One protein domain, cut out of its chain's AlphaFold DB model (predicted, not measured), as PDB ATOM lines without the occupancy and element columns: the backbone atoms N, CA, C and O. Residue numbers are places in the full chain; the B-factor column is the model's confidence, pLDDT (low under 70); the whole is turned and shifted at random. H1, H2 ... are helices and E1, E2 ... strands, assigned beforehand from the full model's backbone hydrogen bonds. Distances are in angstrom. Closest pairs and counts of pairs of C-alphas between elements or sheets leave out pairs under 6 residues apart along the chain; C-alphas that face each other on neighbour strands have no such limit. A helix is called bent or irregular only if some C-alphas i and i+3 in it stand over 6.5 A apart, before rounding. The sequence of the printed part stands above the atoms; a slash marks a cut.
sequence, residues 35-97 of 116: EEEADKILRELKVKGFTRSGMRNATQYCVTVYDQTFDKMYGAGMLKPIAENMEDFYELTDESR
ATOM      1  N   GLU A  35     -31.137  22.518  24.377       91.94
ATOM      2  CA  GLU A  35     -31.976  23.718  24.315       91.94
ATOM      3  C   GLU A  35     -31.157  24.989  24.586       91.94
ATOM      4  O   GLU A  35     -30.271  25.004  25.445       91.94
ATOM      5  N   GLU A  36     -31.514  26.101  23.935       93.06
ATOM      6  CA  GLU A  36     -30.835  27.395  24.125       93.06
ATOM      7  C   GLU A  36     -30.873  27.863  25.593       93.06
ATOM      8  O   GLU A  36     -29.886  28.385  26.125       93.06
ATOM      9  N   GLU A  37     -31.998  27.646  26.282       94.69
ATOM     10  CA  GLU A  37     -32.130  27.975  27.705       94.69
ATOM     11  C   GLU A  37     -31.219  27.100  28.580       94.69
ATOM     12  O   GLU A  37     -30.552  27.615  29.486       94.69
ATOM     13  N   ALA A  38     -31.131  25.802  28.280       94.06
ATOM     14  CA  ALA A  38     -30.279  24.864  28.998       94.06
ATOM     15  C   ALA A  38     -28.792  25.217  28.841       94.06
ATOM     16  O   ALA A  38     -28.065  25.288  29.837       94.06
ATOM     17  N   ASP A  39     -28.345  25.523  27.621       94.62
ATOM     18  CA  ASP A  39     -26.967  25.954  27.359       94.62
ATOM     19  C   ASP A  39     -26.635  27.271  28.079       94.62
ATOM     20  O   ASP A  39     -25.575  27.418  28.699       94.62
ATOM     21  N   LYS A  40     -27.572  28.228  28.115       95.62
ATOM     22  CA  LYS A  40     -27.393  29.459  28.897       95.62
ATOM     23  C   LYS A  40     -27.214  29.165  30.388       95.62
ATOM     24  O   LYS A  40     -26.313  29.732  31.012       95.62
ATOM     25  N   ILE A  41     -28.036  28.284  30.960       95.44
ATOM     26  CA  ILE A  41     -27.919  27.872  32.367       95.44
ATOM     27  C   ILE A  41     -26.556  27.224  32.623       95.44
ATOM     28  O   ILE A  41     -25.880  27.586  33.588       95.44
ATOM     29  N   LEU A  42     -26.115  26.325  31.745       94.62
ATOM     30  CA  LEU A  42     -24.825  25.648  31.844       94.62
ATOM     31  C   LEU A  42     -23.645  26.629  31.810       94.62
ATOM     32  O   LEU A  42     -22.740  26.548  32.645       94.62
ATOM     33  N   ARG A  43     -23.664  27.611  30.901       93.94
ATOM     34  CA  ARG A  43     -22.651  28.680  30.852       93.94
ATOM     35  C   ARG A  43     -22.644  29.511  32.131       93.94
ATOM     36  O   ARG A  43     -21.577  29.819  32.661       93.94
ATOM     37  N   GLU A  44     -23.818  29.857  32.656       93.69
ATOM     38  CA  GLU A  44     -23.922  30.587  33.918       93.69
ATOM     39  C   GLU A  44     -23.373  29.787  35.102       93.69
ATOM     40  O   GLU A  44     -22.674  30.369  35.932       93.69
ATOM     41  N   LEU A  45     -23.625  28.475  35.167       92.12
ATOM     42  CA  LEU A  45     -23.039  27.587  36.177       92.12
ATOM     43  C   LEU A  45     -21.512  27.567  36.088       92.12
ATOM     44  O   LEU A  45     -20.843  27.690  37.112       92.12
ATOM     45  N   LYS A  46     -20.952  27.477  34.878       90.94
ATOM     46  CA  LYS A  46     -19.495  27.467  34.668       90.94
ATOM     47  C   LYS A  46     -18.825  28.789  35.066       90.94
ATOM     48  O   LYS A  46     -17.699  28.773  35.548       90.94
ATOM     49  N   VAL A  47     -19.506  29.929  34.901       91.19
ATOM     50  CA  VAL A  47     -18.962  31.262  35.239       91.19
ATOM     51  C   VAL A  47     -19.179  31.633  36.709       91.19
ATOM     52  O   VAL A  47     -18.270  32.136  37.364       91.19
ATOM     53  N   LYS A  48     -20.395  31.436  37.228       89.12
ATOM     54  CA  LYS A  48     -20.802  31.865  38.580       89.12
ATOM     55  C   LYS A  48     -20.577  30.781  39.639       89.12
ATOM     56  O   LYS A  48     -20.703  31.061  40.831       89.12
ATOM     57  N   GLY A  49     -20.281  29.555  39.213       86.81
ATOM     58  CA  GLY A  49     -20.232  28.370  40.057       86.81
ATOM     59  C   GLY A  49     -21.614  27.771  40.348       86.81
ATOM     60  O   GLY A  49     -22.672  28.319  40.016       86.81
ATOM     61  N   PHE A  50     -21.603  26.629  41.032       87.69
ATOM     62  CA  PHE A  50     -22.785  25.816  41.334       87.69
ATOM     63  C   PHE A  50     -23.558  26.339  42.552       87.69
ATOM     64  O   PHE A  50     -23.588  25.742  43.626       87.69
ATOM     65  N   THR A  51     -24.187  27.503  42.398       89.25
ATOM     66  CA  THR A  51     -25.052  28.083  43.438       89.25
ATOM     67  C   THR A  51     -26.349  27.283  43.603       89.25
ATOM     68  O   THR A  51     -26.843  26.676  42.654       89.25
ATOM     69  N   ARG A  52     -26.979  27.339  44.786       88.38
ATOM     70  CA  ARG A  52     -28.265  26.658  45.045       88.38
ATOM     71  C   ARG A  52     -29.365  27.059  44.053       88.38
ATOM     72  O   ARG A  52     -30.134  26.208  43.621       88.38
ATOM     73  N   SER A  53     -29.452  28.342  43.700       89.94
ATOM     74  CA  SER A  53     -30.412  28.838  42.706       89.94
ATOM     75  C   SER A  53     -30.070  28.368  41.293       89.94
ATOM     76  O   SER A  53     -30.970  27.948  40.576       89.94
ATOM     77  N   GLY A  54     -28.786  28.378  40.915       90.25
ATOM     78  CA  GLY A  54     -28.334  27.865  39.621       90.25
ATOM     79  C   GLY A  54     -28.639  26.376  39.463       90.25
ATOM     80  O   GLY A  54     -29.269  25.981  38.491       90.25
ATOM     81  N   MET A  55     -28.302  25.567  40.471       91.00
ATOM     82  CA  MET A  55     -28.595  24.130  40.480       91.00
ATOM     83  C   MET A  55     -30.094  23.835  40.417       91.00
ATOM     84  O   MET A  55     -30.513  22.906  39.729       91.00
ATOM     85  N   ARG A  56     -30.927  24.647  41.083       91.06
ATOM     86  CA  ARG A  56     -32.389  24.512  41.006       91.06
ATOM     87  C   ARG A  56     -32.908  24.717  39.583       91.06
ATOM     88  O   ARG A  56     -33.794  23.981  39.171       91.06
ATOM     89  N   ASN A  57     -32.357  25.684  38.853       91.38
ATOM     90  CA  ASN A  57     -32.726  25.928  37.457       91.38
ATOM     91  C   ASN A  57     -32.164  24.847  36.527       91.38
ATOM     92  O   ASN A  57     -32.793  24.500  35.537       91.38
ATOM     93  N   ALA A  58     -30.999  24.297  36.865       92.88
ATOM     94  CA  ALA A  58     -30.327  23.264  36.090       92.88
ATOM     95  C   ALA A  58     -31.001  21.890  36.186       92.88
ATOM     96  O   ALA A  58     -30.964  21.124  35.233       92.88
ATOM     97  N   THR A  59     -31.646  21.588  37.317       93.00
ATOM     98  CA  THR A  59     -32.186  20.247  37.607       93.00
ATOM     99  C   THR A  59     -33.202  19.773  36.561       93.00
ATOM    100  O   THR A  59     -33.280  18.580  36.299       93.00
ATOM    101  N   GLN A  60     -33.960  20.685  35.942       92.50
ATOM    102  CA  GLN A  60     -34.943  20.330  34.907       92.50
ATOM    103  C   GLN A  60     -34.308  19.795  33.612       92.50
ATOM    104  O   GLN A  60     -34.978  19.109  32.852       92.50
ATOM    105  N   TYR A  61     -33.019  20.069  33.400       94.62
ATOM    106  CA  TYR A  61     -32.231  19.602  32.260       94.62
ATOM    107  C   TYR A  61     -31.281  18.461  32.644       94.62
ATOM    108  O   TYR A  61     -30.404  18.086  31.868       94.62
ATOM    109  N   CYS A  62     -31.423  17.910  33.852       93.25
ATOM    110  CA  CYS A  62     -30.606  16.807  34.332       93.25
ATOM    111  C   CYS A  62     -31.329  15.471  34.161       93.25
ATOM    112  O   CYS A  62     -32.455  15.295  34.625       93.25
ATOM    113  N   VAL A  63     -30.624  14.492  33.604       91.62
ATOM    114  CA  VAL A  63     -31.032  13.087  33.594       91.62
ATOM    115  C   VAL A  63     -30.078  12.258  34.444       91.62
ATOM    116  O   VAL A  63     -28.898  12.573  34.589       91.62
ATOM    117  N   THR A  64     -30.602  11.198  35.048       91.00
ATOM    118  CA  THR A  64     -29.820  10.267  35.864       91.00
ATOM    119  C   THR A  64     -29.529   9.015  35.049       91.00
ATOM    120  O   THR A  64     -30.449   8.390  34.525       91.00
ATOM    121  N   VAL A  65     -28.255   8.647  34.947       90.06
ATOM    122  CA  VAL A  65     -27.780   7.512  34.150       90.06
ATOM    123  C   VAL A  65     -27.066   6.524  35.068       90.06
ATOM    124  O   VAL A  65     -26.252   6.925  35.892       90.06
ATOM    125  N   TYR A  66     -27.362   5.229  34.945       88.81
ATOM    126  CA  TYR A  66     -26.651   4.182  35.686       88.81
ATOM    127  C   TYR A  66     -25.211   4.033  35.200       88.81
ATOM    128  O   TYR A  66     -24.974   4.128  33.997       88.81
ATOM    129  N   ASP A  67     -24.289   3.699  36.105       88.31
ATOM    130  CA  ASP A  67     -22.859   3.518  35.805       88.31
ATOM    131  C   ASP A  67     -22.599   2.694  34.533       88.31
ATOM    132  O   ASP A  67     -21.863   3.131  33.658       88.31
ATOM    133  N   GLN A  68     -23.279   1.554  34.348       85.44
ATOM    134  CA  GLN A  68     -23.080   0.709  33.159       85.44
ATOM    135  C   GLN A  68     -23.371   1.441  31.836       85.44
ATOM    136  O   GLN A  68     -22.723   1.180  30.821       85.44
ATOM    137  N   THR A  69     -24.381   2.307  31.819       87.19
ATOM    138  CA  THR A  69     -24.731   3.110  30.642       87.19
ATOM    139  C   THR A  69     -23.806   4.318  30.534       87.19
ATOM    140  O   THR A  69     -23.327   4.626  29.445       87.19
ATOM    141  N   PHE A  70     -23.501   4.948  31.669       90.69
ATOM    142  CA  PHE A  70     -22.579   6.070  31.757       90.69
ATOM    143  C   PHE A  70     -21.194   5.709  31.209       90.69
ATOM    144  O   PHE A  70     -20.685   6.431  30.359       90.69
ATOM    145  N   ASP A  71     -20.618   4.574  31.608       90.31
ATOM    146  CA  ASP A  71     -19.284   4.136  31.181       90.31
ATOM    147  C   ASP A  71     -19.190   3.982  29.660       90.31
ATOM    148  O   ASP A  71     -18.181   4.340  29.051       90.31
ATOM    149  N   LYS A  72     -20.261   3.491  29.023       88.94
ATOM    150  CA  LYS A  72     -20.326   3.381  27.561       88.94
ATOM    151  C   LYS A  72     -20.369   4.763  26.908       88.94
ATOM    152  O   LYS A  72     -19.605   5.013  25.983       88.94
ATOM    153  N   MET A  73     -21.230   5.657  27.401       89.81
ATOM    154  CA  MET A  73     -21.359   7.029  26.888       89.81
ATOM    155  C   MET A  73     -20.066   7.827  27.061       89.81
ATOM    156  O   MET A  73     -19.601   8.491  26.135       89.81
ATOM    157  N   TYR A  74     -19.457   7.729  28.240       90.75
ATOM    158  CA  TYR A  74     -18.194   8.372  28.562       90.75
ATOM    159  C   TYR A  74     -17.053   7.809  27.707       90.75
ATOM    160  O   TYR A  74     -16.298   8.573  27.109       90.75
ATOM    161  N   GLY A  75     -16.969   6.481  27.561       88.31
ATOM    162  CA  GLY A  75     -15.985   5.814  26.703       88.31
ATOM    163  C   GLY A  75     -16.122   6.153  25.213       88.31
ATOM    164  O   GLY A  75     -15.118   6.192  24.506       88.31
ATOM    165  N   ALA A  76     -17.337   6.456  24.748       87.44
ATOM    166  CA  ALA A  76     -17.605   6.939  23.394       87.44
ATOM    167  C   ALA A  76     -17.322   8.444  23.204       87.44
ATOM    168  O   ALA A  76     -17.481   8.963  22.101       87.44
ATOM    169  N   GLY A  77     -16.906   9.158  24.258       89.06
ATOM    170  CA  GLY A  77     -16.620  10.593  24.209       89.06
ATOM    171  C   GLY A  77     -17.865  11.484  24.153       89.06
ATOM    172  O   GLY A  77     -17.757  12.642  23.762       89.06
ATOM    173  N   MET A  78     -19.035  10.960  24.534       90.81
ATOM    174  CA  MET A  78     -20.313  11.689  24.505       90.81
ATOM    175  C   MET A  78     -20.548  12.550  25.750       90.81
ATOM    176  O   MET A  78     -21.471  13.362  25.770       90.81
ATOM    177  N   LEU A  79     -19.761  12.343  26.807       93.44
ATOM    178  CA  LEU A  79     -19.931  12.997  28.099       93.44
ATOM    179  C   LEU A  79     -18.633  13.662  28.539       93.44
ATOM    180  O   LEU A  79     -17.546  13.104  28.382       93.44
ATOM    181  N   LYS A  80     -18.758  14.820  29.183       94.56
ATOM    182  CA  LYS A  80     -17.628  15.533  29.783       94.56
ATOM    183  C   LYS A  80     -17.971  16.018  31.191       94.56
ATOM    184  O   LYS A  80     -19.101  16.437  31.407       94.56
ATOM    185  N   PRO A  81     -17.040  15.996  32.162       92.94
ATOM    186  CA  PRO A  81     -17.283  16.615  33.461       92.94
ATOM    187  C   PRO A  81     -17.594  18.106  33.300       92.94
ATOM    188  O   PRO A  81     -16.876  18.811  32.586       92.94
ATOM    189  N   ILE A  82     -18.623  18.605  33.989       90.56
ATOM    190  CA  ILE A  82     -18.961  20.040  33.934       90.56
ATOM    191  C   ILE A  82     -17.892  20.878  34.645       90.56
ATOM    192  O   ILE A  82     -17.596  21.998  34.220       90.56
ATOM    193  N   ALA A  83     -17.298  20.335  35.711       86.38
ATOM    194  CA  ALA A  83     -16.194  20.940  36.447       86.38
ATOM    195  C   ALA A  83     -15.276  19.868  37.050       86.38
ATOM    196  O   ALA A  83     -15.734  18.799  37.438       86.38
ATOM    197  N   GLU A  84     -13.982  20.177  37.171       79.81
ATOM    198  CA  GLU A  84     -12.962  19.241  37.679       79.81
ATOM    199  C   GLU A  84     -13.189  18.816  39.137       79.81
ATOM    200  O   GLU A  84     -12.765  17.742  39.546       79.81
ATOM    201  N   ASN A  85     -13.847  19.661  39.932       78.81
ATOM    202  CA  ASN A  85     -14.083  19.448  41.358       78.81
ATOM    203  C   ASN A  85     -15.493  18.930  41.677       78.81
ATOM    204  O   ASN A  85     -15.875  18.918  42.848       78.81
ATOM    205  N   MET A  86     -16.281  18.573  40.660       81.00
ATOM    206  CA  MET A  86     -17.643  18.096  40.843       81.00
ATOM    207  C   MET A  86     -17.747  16.647  40.390       81.00
ATOM    208  O   MET A  86     -17.712  16.341  39.200       81.00
ATOM    209  N   GLU A  87     -17.865  15.758  41.369       84.38
ATOM    210  CA  GLU A  87     -18.098  14.344  41.114       84.38
ATOM    211  C   GLU A  87     -19.512  14.139  40.570       84.38
ATOM    212  O   GLU A  87     -20.456  14.856  40.911       84.38
ATOM    213  N   ASP A  88     -19.644  13.138  39.708       89.44
ATOM    214  CA  ASP A  88     -20.923  12.603  39.252       89.44
ATOM    215  C   ASP A  88     -21.826  13.579  38.487       89.44
ATOM    216  O   ASP A  88     -23.019  13.311  38.331       89.44
ATOM    217  N   PHE A  89     -21.256  14.664  37.943       92.31
ATOM    218  CA  PHE A  89     -21.980  15.623  37.111       92.31
ATOM    219  C   PHE A  89     -21.278  15.935  35.785       92.31
ATOM    220  O   PHE A  89     -20.176  16.492  35.736       92.31
ATOM    221  N   TYR A  90     -21.961  15.598  34.696       94.81
ATOM    222  CA  TYR A  90     -21.433  15.627  33.337       94.81
ATOM    223  C   TYR A  90     -22.358  16.408  32.406       94.81
ATOM    224  O   TYR A  90     -23.548  16.513  32.668       94.81
ATOM    225  N   GLU A  91     -21.822  16.947  31.319       95.19
ATOM    226  CA  GLU A  91     -22.569  17.522  30.199       95.19
ATOM    227  C   GLU A  91     -22.561  16.568  29.007       95.19
ATOM    228  O   GLU A  91     -21.569  15.865  28.780       95.19
ATOM    229  N   LEU A  92     -23.657  16.564  28.250       94.81
ATOM    230  CA  LEU A  92     -23.730  15.904  26.953       94.81
ATOM    231  C   LEU A  92     -22.972  16.741  25.916       94.81
ATOM    232  O   LEU A  92     -23.300  17.897  25.676       94.81
ATOM    233  N   THR A  93     -21.954  16.164  25.283       91.12
ATOM    234  CA  THR A  93     -21.155  16.871  24.267       91.12
ATOM    235  C   THR A  93     -21.613  16.600  22.839       91.12
ATOM    236  O   THR A  93     -21.241  17.346  21.937       91.12
ATOM    237  N   ASP A  94     -22.391  15.539  22.627       85.88
ATOM    238  CA  ASP A  94     -22.977  15.190  21.334       85.88
ATOM    239  C   ASP A  94     -24.497  15.393  21.374       85.88
ATOM    240  O   ASP A  94     -25.255  14.507  21.766       85.88
ATOM    241  N   GLU A  95     -24.940  16.584  20.967       84.12
ATOM    242  CA  GLU A  95     -26.358  16.963  20.947       84.12
ATOM    243  C   GLU A  95     -27.196  16.081  20.008       84.12
ATOM    244  O   GLU A  95     -28.396  15.937  20.227       84.12
ATOM    245  N   SER A  96     -26.581  15.432  19.006       83.25
ATOM    246  CA  SER A  96     -27.300  14.544  18.078       83.25
ATOM    247  C   SER A  96     -27.880  13.301  18.759       83.25
ATOM    248  O   SER A  96     -28.788  12.671  18.220       83.25
ATOM    249  N   ARG A  97     -27.379  12.972  19.957       81.75
ATOM    250  CA  ARG A  97     -27.808  11.833  20.778       81.75
ATOM    251  C   ARG A  97     -28.978  12.156  21.693       81.75
ATOM    252  O   ARG A  97     -29.383  11.305  22.478       81.75
TER     253      ARG A  97
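This is residues 35 to 97 of the 116 residues of an uncharacterized protein of Lachnospiraceae bacterium 2_1_58FAA (UniProt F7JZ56). Look first for a small two-stranded hairpin, E2 and E3, in the middle, with the helical hairpin H1 and H2 at one end of the long axis and the short helix H3 at the other. Strand E1 runs along one side as a bridge from H2 to H3, passing near E3 but pairing with no named strand. The 63 printed residues hold three named helices and three named strands in the order H1 H2 E1 H3 E2 E3, a mixed class of helices and strands, with the sheet E2 - E3 antiparallel. The whole is compact, with a radius of gyration of the C-alphas of 11.9 A and spans of 31 by 25 by 17 A.

Start at E2, residues 79 to 81, and its partner E3, residues 89 to 92, which ends at C-alpha 92 (-23.730, 15.904, 26.953). Find C-alpha 36 at (-30.835, 27.395, 24.125); from there H1 runs 18.2 A to residue 48. H2 takes residues 52 to 61 over 15.1 A, E1 residues 62 to 66 over 13.3 A, and H3 residues 67 to 75 over 11.6 A. H2 is only just irregular: C-alphas 57 and 60 are 6.54 A apart.

At the hairpin E2 and E3, find N 80 and O 91 at 3.0 A and N 91 and O 80 at 2.8 A, within hydrogen-bond range. The closest C-alphas of H3 and E2, Met 73 and Leu 79, are 6.3 A apart. E1 and E3 are near each other, with 5 pairs of C-alphas within 10 A. H1 and H2, a helical hairpin, touch, closest at the C-alphas of Leu 45 and Gly 54, 6.3 A, at a shallow tilt of 31 degrees, opposite ways. H1 and E3 are apart, as are H2 and E3. Every O i to N i+4 pair is within hydrogen-bond range in H1, against 4 of 6 in H2 and 4 of 5 in H3.

The C-alphas farthest apart, Ser 53 and Ala 76, are 31.9 A apart. The printed part has no cut and no long link. No printed residue is under 70 in pLDDT.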